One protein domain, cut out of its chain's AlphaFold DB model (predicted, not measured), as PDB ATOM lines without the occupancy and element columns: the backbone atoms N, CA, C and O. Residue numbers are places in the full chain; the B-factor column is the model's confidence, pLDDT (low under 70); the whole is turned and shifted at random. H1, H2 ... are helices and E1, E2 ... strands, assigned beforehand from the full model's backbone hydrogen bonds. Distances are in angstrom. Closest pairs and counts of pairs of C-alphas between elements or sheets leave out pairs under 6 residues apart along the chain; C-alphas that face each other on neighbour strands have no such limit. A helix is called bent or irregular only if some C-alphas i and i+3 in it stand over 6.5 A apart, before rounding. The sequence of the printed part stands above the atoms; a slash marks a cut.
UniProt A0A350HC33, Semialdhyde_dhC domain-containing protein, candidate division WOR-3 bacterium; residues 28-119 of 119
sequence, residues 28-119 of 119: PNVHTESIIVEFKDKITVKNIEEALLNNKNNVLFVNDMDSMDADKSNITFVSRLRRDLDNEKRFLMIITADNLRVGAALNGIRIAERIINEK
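What this domain is: This is residues 28 to 119 of the 119 residues of the protein "Semialdhyde_dhC domain-containing protein" of candidate division WOR-3 bacterium (UniProt A0A350HC33). A strongly twisted sheet of four strands has the helix H1 over the E3 and E2 part of one face, running along the strands, while the short helix H2 sits on the opposite face near one end of the strands. The long helix H3 begins at that same end and reaches away from the sheet as an arm, with residues 111 to 119 sticking out. The printed part has 92 residues with three named helices and four named strands, in the order E1 H1 E2 H2 E3 E4 H3. The sheet runs E1 E4 E3 E2 and is mixed, and the class is mixed, helices and strands. The whole is flat, spanning 45 by 35 by 16 A, and only just loose, close to compact, with a radius of gyration of the C-alphas of 14.9 A.

Where its parts are: E1, residues 30 to 38, begins with C-alpha 30 at (83.529, 128.322, 80.281) and is 25.3 A long. E4, residues 90 to 98, measures 26.3 A, and E3, residues 76 to 83, measures 20.4 A and bends by 56 degrees at residue 80. E2 is short, residues 59 to 62. H1 is residues 45 to 53, 12.4 A, and H2 is residues 67 to 70. H3, residues 101 to 117, is 21.7 A long and ends with C-alpha 117 at (102.404, 107.592, 91.811); it is irregular, with C-alphas 103 and 106 7.3 A apart, and has a kink of 26 degrees near residue 108.

How they stand to each other: E1 and E4 are antiparallel at 162 degrees, with N 33 and O 95 2.8 A apart, within hydrogen-bond range. E3 and E4 form a hairpin, antiparallel at 164 degrees, with N 79 and O 94 at 2.8 A. E2 is parallel to E3, with N 78 and O 60 at 2.8 A. E1, H1 and E2 make a split strand-helix-strand unit, two strands with a helix between them along the chain and with E4 and E3 between them in the sheet; E2, H2 and E3 make a strand-helix-strand unit, two parallel neighbour strands with a helix between them along the chain. Both crossovers are right-handed. H1 lies over E3 at a height over the sheet of 8.1 A, at 4 degrees to E3 on the local plane; its closest C-alphas to E2 are Leu 52 and Val 59, 6.4 A. H2 is on the opposite face, with the C-alphas of Ala 70 and Ala 97 of E4 closest, 5.2 A. H3 is on the sheet through residues 101 to 104; its closest C-alpha pair with E3 is Val 102 and Thr 76, 7.1 A. Every O i to N i+4 pair is within range in H1, 11 of 13 in H3, and H2 is too short for one.

The domain as a whole: The C-alphas farthest apart, Asp 86 and Lys 119, are 49.1 A apart. The printed part has no cut and no long link. Mean pLDDT of the printed part is 93.7; residue 119, the chain's last, is under 70.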
ATOM      1  N   PRO A  28      83.433 133.372  77.545       91.62
ATOM      2  CA  PRO A  28      84.826 132.994  77.342       91.62
ATOM      3  C   PRO A  28      85.228 131.865  78.299       91.62
ATOM      4  O   PRO A  28      84.913 131.918  79.481       91.62
ATOM      5  N   ASN A  29      85.963 130.872  77.791       94.25
ATOM      6  CA  ASN A  29      86.644 129.809  78.555       94.25
ATOM      7  C   ASN A  29      85.782 128.941  79.489       94.25
ATOM      8  O   ASN A  29      86.326 128.096  80.199       94.25
ATOM      9  N   VAL A  30      84.461 129.095  79.465       97.06
ATOM     10  CA  VAL A  30      83.529 128.322  80.281       97.06
ATOM     11  C   VAL A  30      82.611 127.508  79.385       97.06
ATOM     12  O   VAL A  30      82.012 128.022  78.437       97.06
ATOM     13  N   HIS A  31      82.458 126.232  79.728       97.44
ATOM     14  CA  HIS A  31      81.397 125.388  79.201       97.44
ATOM     15  C   HIS A  31      80.368 125.109  80.298       97.44
ATOM     16  O   HIS A  31      80.729 124.752  81.421       97.44
ATOM     17  N   THR A  32      79.094 125.228  79.927       96.69
ATOM     18  CA  THR A  32      77.944 124.928  80.784       96.69
ATOM     19  C   THR A  32      77.046 123.920  80.084       96.69
ATOM     20  O   THR A  32      76.693 124.091  78.915       96.69
ATOM     21  N   GLU A  33      76.652 122.877  80.803       97.44
ATOM     22  CA  GLU A  33      75.837 121.782  80.294       97.44
ATOM     23  C   GLU A  33      74.576 121.642  81.143       97.44
ATOM     24  O   GLU A  33      74.648 121.424  82.351       97.44
ATOM     25  N   SER A  34      73.404 121.737  80.512       97.25
ATOM     26  CA  SER A  34      72.156 121.290  81.128       97.25
ATOM     27  C   SER A  34      71.991 119.803  80.844       97.25
ATOM     28  O   SER A  34      71.926 119.393  79.684       97.25
ATOM     29  N   ILE A  35      71.957 118.998  81.902       97.50
ATOM     30  CA  ILE A  35      71.990 117.544  81.796       97.50
ATOM     31  C   ILE A  35      70.744 116.956  82.439       97.50
ATOM     32  O   ILE A  35      70.350 117.322  83.547       97.50
ATOM     33  N   ILE A  36      70.168 115.987  81.734       97.88
ATOM     34  CA  ILE A  36      69.135 115.091  82.233       97.88
ATOM     35  C   ILE A  36      69.741 113.689  82.271       97.88
ATOM     36  O   ILE A  36      70.134 113.158  81.233       97.88
ATOM     37  N   VAL A  37      69.822 113.093  83.459       96.81
ATOM     38  CA  VAL A  37      70.300 111.716  83.652       96.81
ATOM     39  C   VAL A  37      69.172 110.836  84.167       96.81
ATOM     40  O   VAL A  37      68.366 111.276  84.983       96.81
ATOM     41  N   GLU A  38      69.119 109.587  83.715       97.19
ATOM     42  CA  GLU A  38      68.160 108.584  84.181       97.19
ATOM     43  C   GLU A  38      68.914 107.383  84.759       97.19
ATOM     44  O   GLU A  38      69.781 106.806  84.100       97.19
ATOM     45  N   PHE A  39      68.605 107.023  86.003       96.25
ATOM     46  CA  PHE A  39      69.241 105.925  86.726       96.25
ATOM     47  C   PHE A  39      68.484 104.607  86.529       96.25
ATOM     48  O   PHE A  39      67.279 104.583  86.275       96.25
ATOM     49  N   LYS A  40      69.188 103.479  86.686       94.56
ATOM     50  CA  LYS A  40      68.576 102.136  86.643       94.56
ATOM     51  C   LYS A  40      67.606 101.929  87.810       94.56
ATOM     52  O   LYS A  40      66.487 101.449  87.609       94.56
ATOM     53  N   ASP A  41      68.012 102.372  88.995       94.88
ATOM     54  CA  ASP A  41      67.274 102.237  90.247       94.88
ATOM     55  C   ASP A  41      66.804 103.594  90.769       94.88
ATOM     56  O   ASP A  41      67.328 104.645  90.396       94.88
ATOM     57  N   LYS A  42      65.782 103.577  91.629       94.44
ATOM     58  CA  LYS A  42      65.336 104.797  92.307       94.44
ATOM     59  C   LYS A  42      66.389 105.199  93.338       94.44
ATOM     60  O   LYS A  42      66.727 104.404  94.210       94.44
ATOM     61  N   ILE A  43      66.847 106.443  93.262       96.00
ATOM     62  CA  ILE A  43      67.748 107.048  94.250       96.00
ATOM     63  C   ILE A  43      67.189 108.393  94.724       96.00
ATOM     64  O   ILE A  43      66.191 108.899  94.199       96.00
ATOM     65  N   THR A  44      67.799 108.976  95.749       94.44
ATOM     66  CA  THR A  44      67.429 110.301  96.262       94.44
ATOM     67  C   THR A  44      68.419 111.367  95.800       94.44
ATOM     68  O   THR A  44      69.562 111.057  95.474       94.44
ATOM     69  N   VAL A  45      67.992 112.634  95.812       92.50
ATOM     70  CA  VAL A  45      68.894 113.780  95.582       92.50
ATOM     71  C   VAL A  45      70.070 113.732  96.559       92.50
ATOM     72  O   VAL A  45      71.214 113.865  96.140       92.50
ATOM     73  N   LYS A  46      69.798 113.403  97.828       93.12
ATOM     74  CA  LYS A  46      70.821 113.252  98.865       93.12
ATOM     75  C   LYS A  46      71.883 112.208  98.507       93.12
ATOM     76  O   LYS A  46      73.059 112.449  98.732       93.12
ATOM     77  N   ASN A  47      71.504 111.078  97.900       94.56
ATOM     78  CA  ASN A  47      72.493 110.082  97.461       94.56
ATOM     79  C   ASN A  47      73.444 110.645  96.397       94.56
ATOM     80  O   ASN A  47      74.624 110.305  96.386       94.56
ATOM     81  N   ILE A  48      72.936 111.498  95.504       93.31
ATOM     82  CA  ILE A  48      73.754 112.161  94.483       93.31
ATOM     83  C   ILE A  48      74.662 113.199  95.147       93.31
ATOM     84  O   ILE A  48      75.858 113.198  94.883       93.31
ATOM     85  N   GLU A  49      74.133 114.037  96.040       90.56
ATOM     86  CA  GLU A  49      74.926 115.016  96.798       90.56
ATOM     87  C   GLU A  49      76.053 114.345  97.593       90.56
ATOM     88  O   GLU A  49      77.202 114.770  97.509       90.56
ATOM     89  N   GLU A  50      75.761 113.251  98.298       91.44
ATOM     90  CA  GLU A  50      76.757 112.455  99.021       91.44
ATOM     91  C   GLU A  50      77.827 111.889  98.072       91.44
ATOM     92  O   GLU A  50      79.019 111.934  98.379       91.44
ATOM     93  N   ALA A  51      77.437 111.386  96.896       91.81
ATOM     94  CA  ALA A  51      78.387 110.904  95.895       91.81
ATOM     95  C   ALA A  51      79.279 112.032  95.342       91.81
ATOM     96  O   ALA A  51      80.470 111.816  95.110       91.81
ATOM     97  N   LEU A  52      78.722 113.232  95.158       89.88
ATOM     98  CA  LEU A  52      79.465 114.416  94.725       89.88
ATOM     99  C   LEU A  52      80.447 114.895  95.801       89.88
ATOM    100  O   LEU A  52      81.602 115.154  95.481       89.88
ATOM    101  N   LEU A  53      80.024 114.943  97.066       86.12
ATOM    102  CA  LEU A  53      80.869 115.344  98.198       86.12
ATOM    103  C   LEU A  53      82.050 114.394  98.418       86.12
ATOM    104  O   LEU A  53      83.143 114.829  98.770       86.12
ATOM    105  N   ASN A  54      81.849 113.098  98.181       85.81
ATOM    106  CA  ASN A  54      82.904 112.093  98.305       85.81
ATOM    107  C   ASN A  54      83.865 112.060  97.099       85.81
ATOM    108  O   ASN A  54      84.829 111.288  97.091       85.81
ATOM    109  N   ASN A  55      83.625 112.870  96.064       81.31
ATOM    110  CA  ASN A  55      84.449 112.892  94.865       81.31
ATOM    111  C   ASN A  55      85.768 113.646  95.103       81.31
ATOM    112  O   ASN A  55      85.787 114.819  95.462       81.31
ATOM    113  N   LYS A  56      86.897 112.989  94.818       75.38
ATOM    114  CA  LYS A  56      88.245 113.560  94.987       75.38
ATOM    115  C   LYS A  56      88.717 114.433  93.814       75.38
ATOM    116  O   LYS A  56      89.834 114.934  93.841       75.38
ATOM    117  N   ASN A  57      87.897 114.624  92.779       82.19
ATOM    118  CA  ASN A  57      88.291 115.296  91.535       82.19
ATOM    119  C   ASN A  57      87.879 116.774  91.462       82.19
ATOM    120  O   ASN A  57      87.684 117.298  90.363       82.19
ATOM    121  N   ASN A  58      87.797 117.466  92.601       89.31
ATOM    122  CA  ASN A  58      87.373 118.870  92.698       89.31
ATOM    123  C   ASN A  58      85.992 119.110  92.071       89.31
ATOM    124  O   ASN A  58      85.827 120.001  91.239       89.31
ATOM    125  N   VAL A  59      85.009 118.289  92.443       93.44
ATOM    126  CA  VAL A  59      83.612 118.524  92.070       93.44
ATOM    127  C   VAL A  59      82.909 119.174  93.250       93.44
ATOM    128  O   VAL A  59      82.986 118.658  94.361       93.44
ATOM    129  N   LEU A  60      82.246 120.305  93.021       91.69
ATOM    130  CA  LEU A  60      81.552 121.049  94.067       91.69
ATOM    131  C   LEU A  60      80.073 121.189  93.728       91.69
ATOM    132  O   LEU A  60      79.719 121.702  92.667       91.69
ATOM    133  N   PHE A  61      79.213 120.762  94.649       91.38
ATOM    134  CA  PHE A  61      77.790 121.054  94.569       91.38
ATOM    135  C   PHE A  61      77.498 122.451  95.133       91.38
ATOM    136  O   PHE A  61      77.913 122.768  96.249       91.38
ATOM    137  N   VAL A  62      76.779 123.273  94.367       91.31
ATOM    138  CA  VAL A  62      76.342 124.626  94.746       91.31
ATOM    139  C   VAL A  62      74.872 124.834  94.370       91.31
ATOM    140  O   VAL A  62      74.421 124.398  93.313       91.31
ATOM    141  N   ASN A  63      74.097 125.510  95.222       86.12
ATOM    142  CA  ASN A  63      72.660 125.711  94.970       86.12
ATOM    143  C   ASN A  63      72.389 126.658  93.790       86.12
ATOM    144  O   ASN A  63      71.480 126.422  92.988       86.12
ATOM    145  N   ASP A  64      73.181 127.722  93.690       86.50
ATOM    146  CA  ASP A  64      73.128 128.712  92.621       86.50
ATOM    147  C   ASP A  64      74.550 129.180  92.293       86.50
ATOM    148  O   ASP A  64      75.398 129.212  93.186       86.50
ATOM    149  N   MET A  65      74.809 129.495  91.026       89.62
ATOM    150  CA  MET A  65      76.092 130.034  90.565       89.62
ATOM    151  C   MET A  65      75.922 130.788  89.247       89.62
ATOM    152  O   MET A  65      75.094 130.401  88.414       89.62
ATOM    153  N   ASP A  66      76.764 131.794  89.018       91.88
ATOM    154  CA  ASP A  66      76.982 132.316  87.672       91.88
ATOM    155  C   ASP A  66      77.921 131.358  86.922       91.88
ATOM    156  O   ASP A  66      78.841 130.780  87.500       91.88
ATOM    157  N   SER A  67      77.715 131.168  85.616       91.38
ATOM    158  CA  SER A  67      78.641 130.341  84.834       91.38
ATOM    159  C   SER A  67      80.062 130.916  84.843       91.38
ATOM    160  O   SER A  67      81.031 130.159  84.861       91.38
ATOM    161  N   MET A  68      80.196 132.242  84.890       94.75
ATOM    162  CA  MET A  68      81.491 132.921  84.931       94.75
ATOM    163  C   MET A  68      82.286 132.658  86.213       94.75
ATOM    164  O   MET A  68      83.507 132.787  86.179       94.75
ATOM    165  N   ASP A  69      81.648 132.200  87.296       93.88
ATOM    166  CA  ASP A  69      82.346 131.792  88.525       93.88
ATOM    167  C   ASP A  69      83.298 130.604  88.286       93.88
ATOM    168  O   ASP A  69      84.205 130.344  89.080       93.88
ATOM    169  N   ALA A  70      83.111 129.874  87.181       96.25
ATOM    170  CA  ALA A  70      83.999 128.793  86.790       96.25
ATOM    171  C   ALA A  70      85.268 129.258  86.057       96.25
ATOM    172  O   ALA A  70      86.220 128.479  86.028       96.25
ATOM    173  N   ASP A  71      85.321 130.471  85.486       96.62
ATOM    174  CA  ASP A  71      86.497 130.944  84.736       96.62
ATOM    175  C   ASP A  71      87.750 130.905  85.617       96.62
ATOM    176  O   ASP A  71      87.759 131.333  86.772       96.62
ATOM    177  N   LYS A  72      88.834 130.355  85.069       95.75
ATOM    178  CA  LYS A  72      90.126 130.142  85.730       95.75
ATOM    179  C   LYS A  72      90.090 129.232  86.958       95.75
ATOM    180  O   LYS A  72      91.140 129.066  87.589       95.75
ATOM    181  N   SER A  73      88.962 128.600  87.268       95.44
ATOM    182  CA  SER A  73      88.835 127.643  88.361       95.44
ATOM    183  C   SER A  73      89.344 126.251  87.967       95.44
ATOM    184  O   SER A  73      89.321 125.847  86.806       95.44
ATOM    185  N   ASN A  74      89.795 125.491  88.964       96.00
ATOM    186  CA  ASN A  74      90.136 124.069  88.837       96.00
ATOM    187  C   ASN A  74      89.006 123.159  89.366       96.00
ATOM    188  O   ASN A  74      89.249 121.987  89.676       96.00
ATOM    189  N   ILE A  75      87.802 123.716  89.528       95.19
ATOM    190  CA  ILE A  75      86.616 123.061  90.083       95.19
ATOM    191  C   ILE A  75      85.604 122.818  88.962       95.19
ATOM    192  O   ILE A  75      85.362 123.693  88.132       95.19
ATOM    193  N   THR A  76      84.995 121.633  88.963       96.25
ATOM    194  CA  THR A  76      83.751 121.377  88.229       96.25
ATOM    195  C   THR A  76      82.586 121.639  89.165       96.25
ATOM    196  O   THR A  76      82.466 120.993  90.206       96.25
ATOM    197  N   PHE A  77      81.709 122.557  88.797       96.25
ATOM    198  CA  PHE A  77      80.549 122.891  89.603       96.25
ATOM    199  C   PHE A  77      79.328 122.116  89.128       96.25
ATOM    200  O   PHE A  77      79.095 121.987  87.927       96.25
ATOM    201  N   VAL A  78      78.541 121.619  90.078       96.19
ATOM    202  CA  VAL A  78      77.228 121.019  89.842       96.19
ATOM    203  C   VAL A  78      76.194 121.879  90.549       96.19
ATOM    204  O   VAL A  78      76.310 122.119  91.748       96.19
ATOM    205  N   SER A  79      75.177 122.334  89.826       95.50
ATOM    206  CA  SER A  79      74.123 123.185  90.373       95.50
ATOM    207  C   SER A  79      72.735 122.783  89.890       95.50
ATOM    208  O   SER A  79      72.576 121.930  89.010       95.50
ATOM    209  N   ARG A  80      71.700 123.367  90.509       94.69
ATOM    210  CA  ARG A  80      70.280 123.138  90.167       94.69
ATOM    211  C   ARG A  80      69.865 121.654  90.147       94.69
ATOM    212  O   ARG A  80      68.936 121.283  89.415       94.69
ATOM    213  N   LEU A  81      70.548 120.818  90.934       95.19
ATOM    214  CA  LEU A  81      70.257 119.392  91.054       95.19
ATOM    215  C   LEU A  81      68.853 119.205  91.626       95.19
ATOM    216  O   LEU A  81      68.539 119.669  92.717       95.19
ATOM    217  N   ARG A  82      68.010 118.499  90.883       95.06
ATOM    218  CA  ARG A  82      66.663 118.131  91.323       95.06
ATOM    219  C   ARG A  82      66.197 116.872  90.618       95.06
ATOM    220  O   ARG A  82      66.718 116.501  89.566       95.06
ATOM    221  N   ARG A  83      65.180 116.239  91.187       97.00
ATOM    222  CA  ARG A  83      64.443 115.163  90.525       97.00
ATOM    223  C   ARG A  83      63.558 115.739  89.415       97.00
ATOM    224  O   ARG A  83      63.077 116.865  89.526       97.00
ATOM    225  N   ASP A  84      63.379 114.968  88.354       96.81
ATOM    226  CA  ASP A  84      62.388 115.240  87.316       96.81
ATOM    227  C   ASP A  84      60.970 115.222  87.909       96.81
ATOM    228  O   ASP A  84      60.699 114.493  88.865       96.81
ATOM    229  N   LEU A  85      60.080 116.056  87.373       95.25
ATOM    230  CA  LEU A  85      58.720 116.195  87.899       95.25
ATOM    231  C   LEU A  85      57.854 114.965  87.588       95.25
ATOM    232  O   LEU A  85      56.963 114.648  88.370       95.25
ATOM    233  N   ASP A  86      58.162 114.251  86.503       95.50
ATOM    234  CA  ASP A  86      57.340 113.170  85.959       95.50
ATOM    235  C   ASP A  86      58.052 111.804  85.969       95.50
ATOM    236  O   ASP A  86      57.439 110.772  85.687       95.50
ATOM    237  N   ASN A  87      59.350 111.750  86.295       96.06
ATOM    238  CA  ASN A  87      60.110 110.500  86.358       96.06
ATOM    239  C   ASN A  87      61.023 110.421  87.590       96.06
ATOM    240  O   ASN A  87      62.084 111.035  87.664       96.06
ATOM    241  N   GLU A  88      60.670 109.548  88.535       95.62
ATOM    242  CA  GLU A  88      61.403 109.395  89.798       95.62
ATOM    243  C   GLU A  88      62.842 108.878  89.668       95.62
ATOM    244  O   GLU A  88      63.627 109.003  90.611       95.62
ATOM    245  N   LYS A  89      63.194 108.280  88.526       97.38
ATOM    246  CA  LYS A  89      64.553 107.804  88.234       97.38
ATOM    247  C   LYS A  89      65.383 108.836  87.478       97.38
ATOM    248  O   LYS A  89      66.549 108.578  87.192       97.38
ATOM    249  N   ARG A  90      64.803 109.986  87.139       97.75
ATOM    250  CA  ARG A  90      65.443 111.015  86.332       97.75
ATOM    251  C   ARG A  90      65.768 112.241  87.169       97.75
ATOM    252  O   ARG A  90      65.004 112.653  88.038       97.75
ATOM    253  N   PHE A  91      66.927 112.817  86.896       97.94
ATOM    254  CA  PHE A  91      67.438 113.989  87.584       97.94
ATOM    255  C   PHE A  91      67.954 114.988  86.571       97.94
ATOM    256  O   PHE A  91      68.491 114.624  85.525       97.94
ATOM    257  N   LEU A  92      67.783 116.254  86.912       97.56
ATOM    258  CA  LEU A  92      68.203 117.381  86.110       97.56
ATOM    259  C   LEU A  92      69.220 118.179  86.910       97.56
ATOM    260  O   LEU A  92      69.014 118.424  88.098       97.56
ATOM    261  N   MET A  93      70.293 118.593  86.252       96.62
ATOM    262  CA  MET A  93      71.358 119.392  86.852       96.62
ATOM    263  C   MET A  93      72.024 120.276  85.799       96.62
ATOM    264  O   MET A  93      71.842 120.082  84.594       96.62
ATOM    265  N   ILE A  94      72.795 121.248  86.268       97.25
ATOM    266  CA  ILE A  94      73.691 122.055  85.450       97.25
ATOM    267  C   ILE A  94      75.121 121.736  85.873       97.25
ATOM    268  O   ILE A  94      75.409 121.690  87.068       97.25
ATOM    269  N   ILE A  95      76.001 121.503  84.901       96.94
ATOM    270  CA  ILE A  95      77.435 121.323  85.131       96.94
ATOM    271  C   ILE A  95      78.189 122.458  84.453       96.94
ATOM    272  O   ILE A  95      77.991 122.695  83.264       96.94
ATOM    273  N   THR A  96      79.069 123.123  85.195       97.44
ATOM    274  CA  THR A  96      79.865 124.248  84.696       97.44
ATOM    275  C   THR A  96      81.336 124.050  85.041       97.44
ATOM    276  O   THR A  96      81.669 123.713  86.180       97.44
ATOM    277  N   ALA A  97      82.231 124.275  84.079       97.69
ATOM    278  CA  ALA A  97      83.674 124.252  84.313       97.69
ATOM    279  C   ALA A  97      84.443 125.130  83.314       97.69
ATOM    280  O   ALA A  97      83.995 125.351  82.185       97.69
ATOM    281  N   ASP A  98      85.649 125.553  83.706       97.75
ATOM    282  CA  ASP A  98      86.632 126.114  82.778       97.75
ATOM    283  C   ASP A  98      87.119 125.023  81.811       97.75
ATOM    284  O   ASP A  98      87.699 124.001  82.214       97.75
ATOM    285  N   ASN A  99      86.886 125.228  80.514       96.38
ATOM    286  CA  ASN A  99      87.183 124.227  79.495       96.38
ATOM    287  C   ASN A  99      88.674 124.152  79.116       96.38
ATOM    288  O   ASN A  99      89.090 123.156  78.526       96.38
ATOM    289  N   LEU A 100      89.483 125.166  79.432       96.94
ATOM    290  CA  LEU A 100      90.934 125.161  79.204       96.94
ATOM    291  C   LEU A 100      91.687 124.553  80.391       96.94
ATOM    292  O   LEU A 100      92.690 123.859  80.205       96.94
ATOM    293  N   ARG A 101      91.197 124.772  81.613       95.94
ATOM    294  CA  ARG A 101      91.778 124.209  82.835       95.94
ATOM    295  C   ARG A 101      91.255 122.811  83.083       95.94
ATOM    296  O   ARG A 101      91.947 121.845  82.768       95.94
ATOM    297  N   VAL A 102      90.045 122.681  83.618       95.69
ATOM    298  CA  VAL A 102      89.484 121.373  83.966       95.69
ATOM    299  C   VAL A 102      89.266 120.539  82.709       95.69
ATOM    300  O   VAL A 102      89.666 119.379  82.670       95.69
ATOM    301  N   GLY A 103      88.719 121.145  81.652       93.88
ATOM    302  CA  GLY A 103      88.444 120.461  80.387       93.88
ATOM    303  C   GLY A 103      89.680 120.004  79.599       93.88
ATOM    304  O   GLY A 103      89.531 119.190  78.688       93.88
ATOM    305  N   ALA A 104      90.887 120.476  79.940       96.56
ATOM    306  CA  ALA A 104      92.114 120.108  79.234       96.56
ATOM    307  C   ALA A 104      93.335 119.971  80.163       96.56
ATOM    308  O   ALA A 104      93.739 118.850  80.479       96.56
ATOM    309  N   ALA A 105      93.934 121.085  80.596       97.44
ATOM    310  CA  ALA A 105      95.249 121.082  81.241       97.44
ATOM    311  C   ALA A 105      95.291 120.276  82.554       97.44
ATOM    312  O   ALA A 105      96.176 119.442  82.746       97.44
ATOM    313  N   LEU A 106      94.321 120.487  83.448       95.81
ATOM    314  CA  LEU A 106      94.287 119.853  84.767       95.81
ATOM    315  C   LEU A 106      94.078 118.341  84.668       95.81
ATOM    316  O   LEU A 106      94.731 117.586  85.381       95.81
ATOM    317  N   ASN A 107      93.199 117.885  83.773       94.94
ATOM    318  CA  ASN A 107      93.007 116.453  83.558       94.94
ATOM    319  C   ASN A 107      94.272 115.792  82.984       94.94
ATOM    320  O   ASN A 107      94.594 114.674  83.379       94.94
ATOM    321  N   GLY A 108      95.032 116.492  82.132       96.44
ATOM    322  CA  GLY A 108      96.349 116.031  81.679       96.44
ATOM    323  C   GLY A 108      97.349 115.864  82.829       96.44
ATOM    324  O   GLY A 108      97.994 114.821  82.934       96.44
ATOM    325  N   ILE A 109      97.424 116.848  83.731       95.75
ATOM    326  CA  ILE A 109      98.284 116.786  84.927       95.75
ATOM    327  C   ILE A 109      97.865 115.630  85.841       95.75
ATOM    328  O   ILE A 109      98.715 114.834  86.221       95.75
ATOM    329  N   ARG A 110      96.566 115.466  86.121       93.75
ATOM    330  CA  ARG A 110      96.050 114.372  86.965       93.75
ATOM    331  C   ARG A 110      96.426 112.989  86.431       93.75
ATOM    332  O   ARG A 110      96.757 112.095  87.206       93.75
ATOM    333  N   ILE A 111      96.384 112.802  85.110       94.81
ATOM    334  CA  ILE A 111      96.829 111.555  84.474       94.81
ATOM    335  C   ILE A 111      98.334 111.357  84.689       94.81
ATOM    336  O   ILE A 111      98.751 110.262  85.061       94.81
ATOM    337  N   ALA A 112      99.145 112.401  84.501       96.56
ATOM    338  CA  ALA A 112     100.588 112.326  84.721       96.56
ATOM    339  C   ALA A 112     100.942 112.017  86.188       96.56
ATOM    340  O   ALA A 112     101.742 111.121  86.443       96.56
ATOM    341  N   GLU A 113     100.309 112.696  87.149       94.50
ATOM    342  CA  GLU A 113     100.474 112.447  88.587       94.50
ATOM    343  C   GLU A 113     100.116 111.006  88.949       94.50
ATOM    344  O   GLU A 113     100.856 110.342  89.674       94.50
ATOM    345  N   ARG A 114      99.010 110.493  88.400       93.50
ATOM    346  CA  ARG A 114      98.608 109.101  88.601       93.50
ATOM    347  C   ARG A 114      99.665 108.123  88.087       93.50
ATOM    348  O   ARG A 114     100.026 107.210  88.816       93.50
ATOM    349  N   ILE A 115     100.196 108.336  86.882       96.00
ATOM    350  CA  ILE A 115     101.250 107.484  86.300       96.00
ATOM    351  C   ILE A 115     102.530 107.511  87.147       96.00
ATOM    352  O   ILE A 115     103.202 106.490  87.271       96.00
ATOM    353  N   ILE A 116     102.891 108.668  87.708       96.12
ATOM    354  CA  ILE A 116     104.080 108.811  88.560       96.12
ATOM    355  C   ILE A 116     103.889 108.084  89.896       96.12
ATOM    356  O   ILE A 116     104.820 107.429  90.347       96.12
ATOM    357  N   ASN A 117     102.702 108.178  90.500       92.81
ATOM    358  CA  ASN A 117     102.404 107.592  91.811       92.81
ATOM    359  C   ASN A 117     102.059 106.091  91.770       92.81
ATOM    360  O   ASN A 117     102.070 105.444  92.812       92.81
ATOM    361  N   GLU A 118     101.692 105.542  90.606       85.56
ATOM    362  CA  GLU A 118     101.465 104.099  90.404       85.56
ATOM    363  C   GLU A 118     102.761 103.321  90.081       85.56
ATOM    364  O   GLU A 118     102.714 102.097  89.940       85.56
ATOM    365  N   LYS A 119     103.907 104.008  89.965       52.91
ATOM    366  CA  LYS A 119     105.242 103.388  89.968       52.91
ATOM    367  C   LYS A 119     105.739 103.166  91.390       52.91
ATOM    368  O   LYS A 119     106.391 102.120  91.595       52.91
TER     369      LYS A 119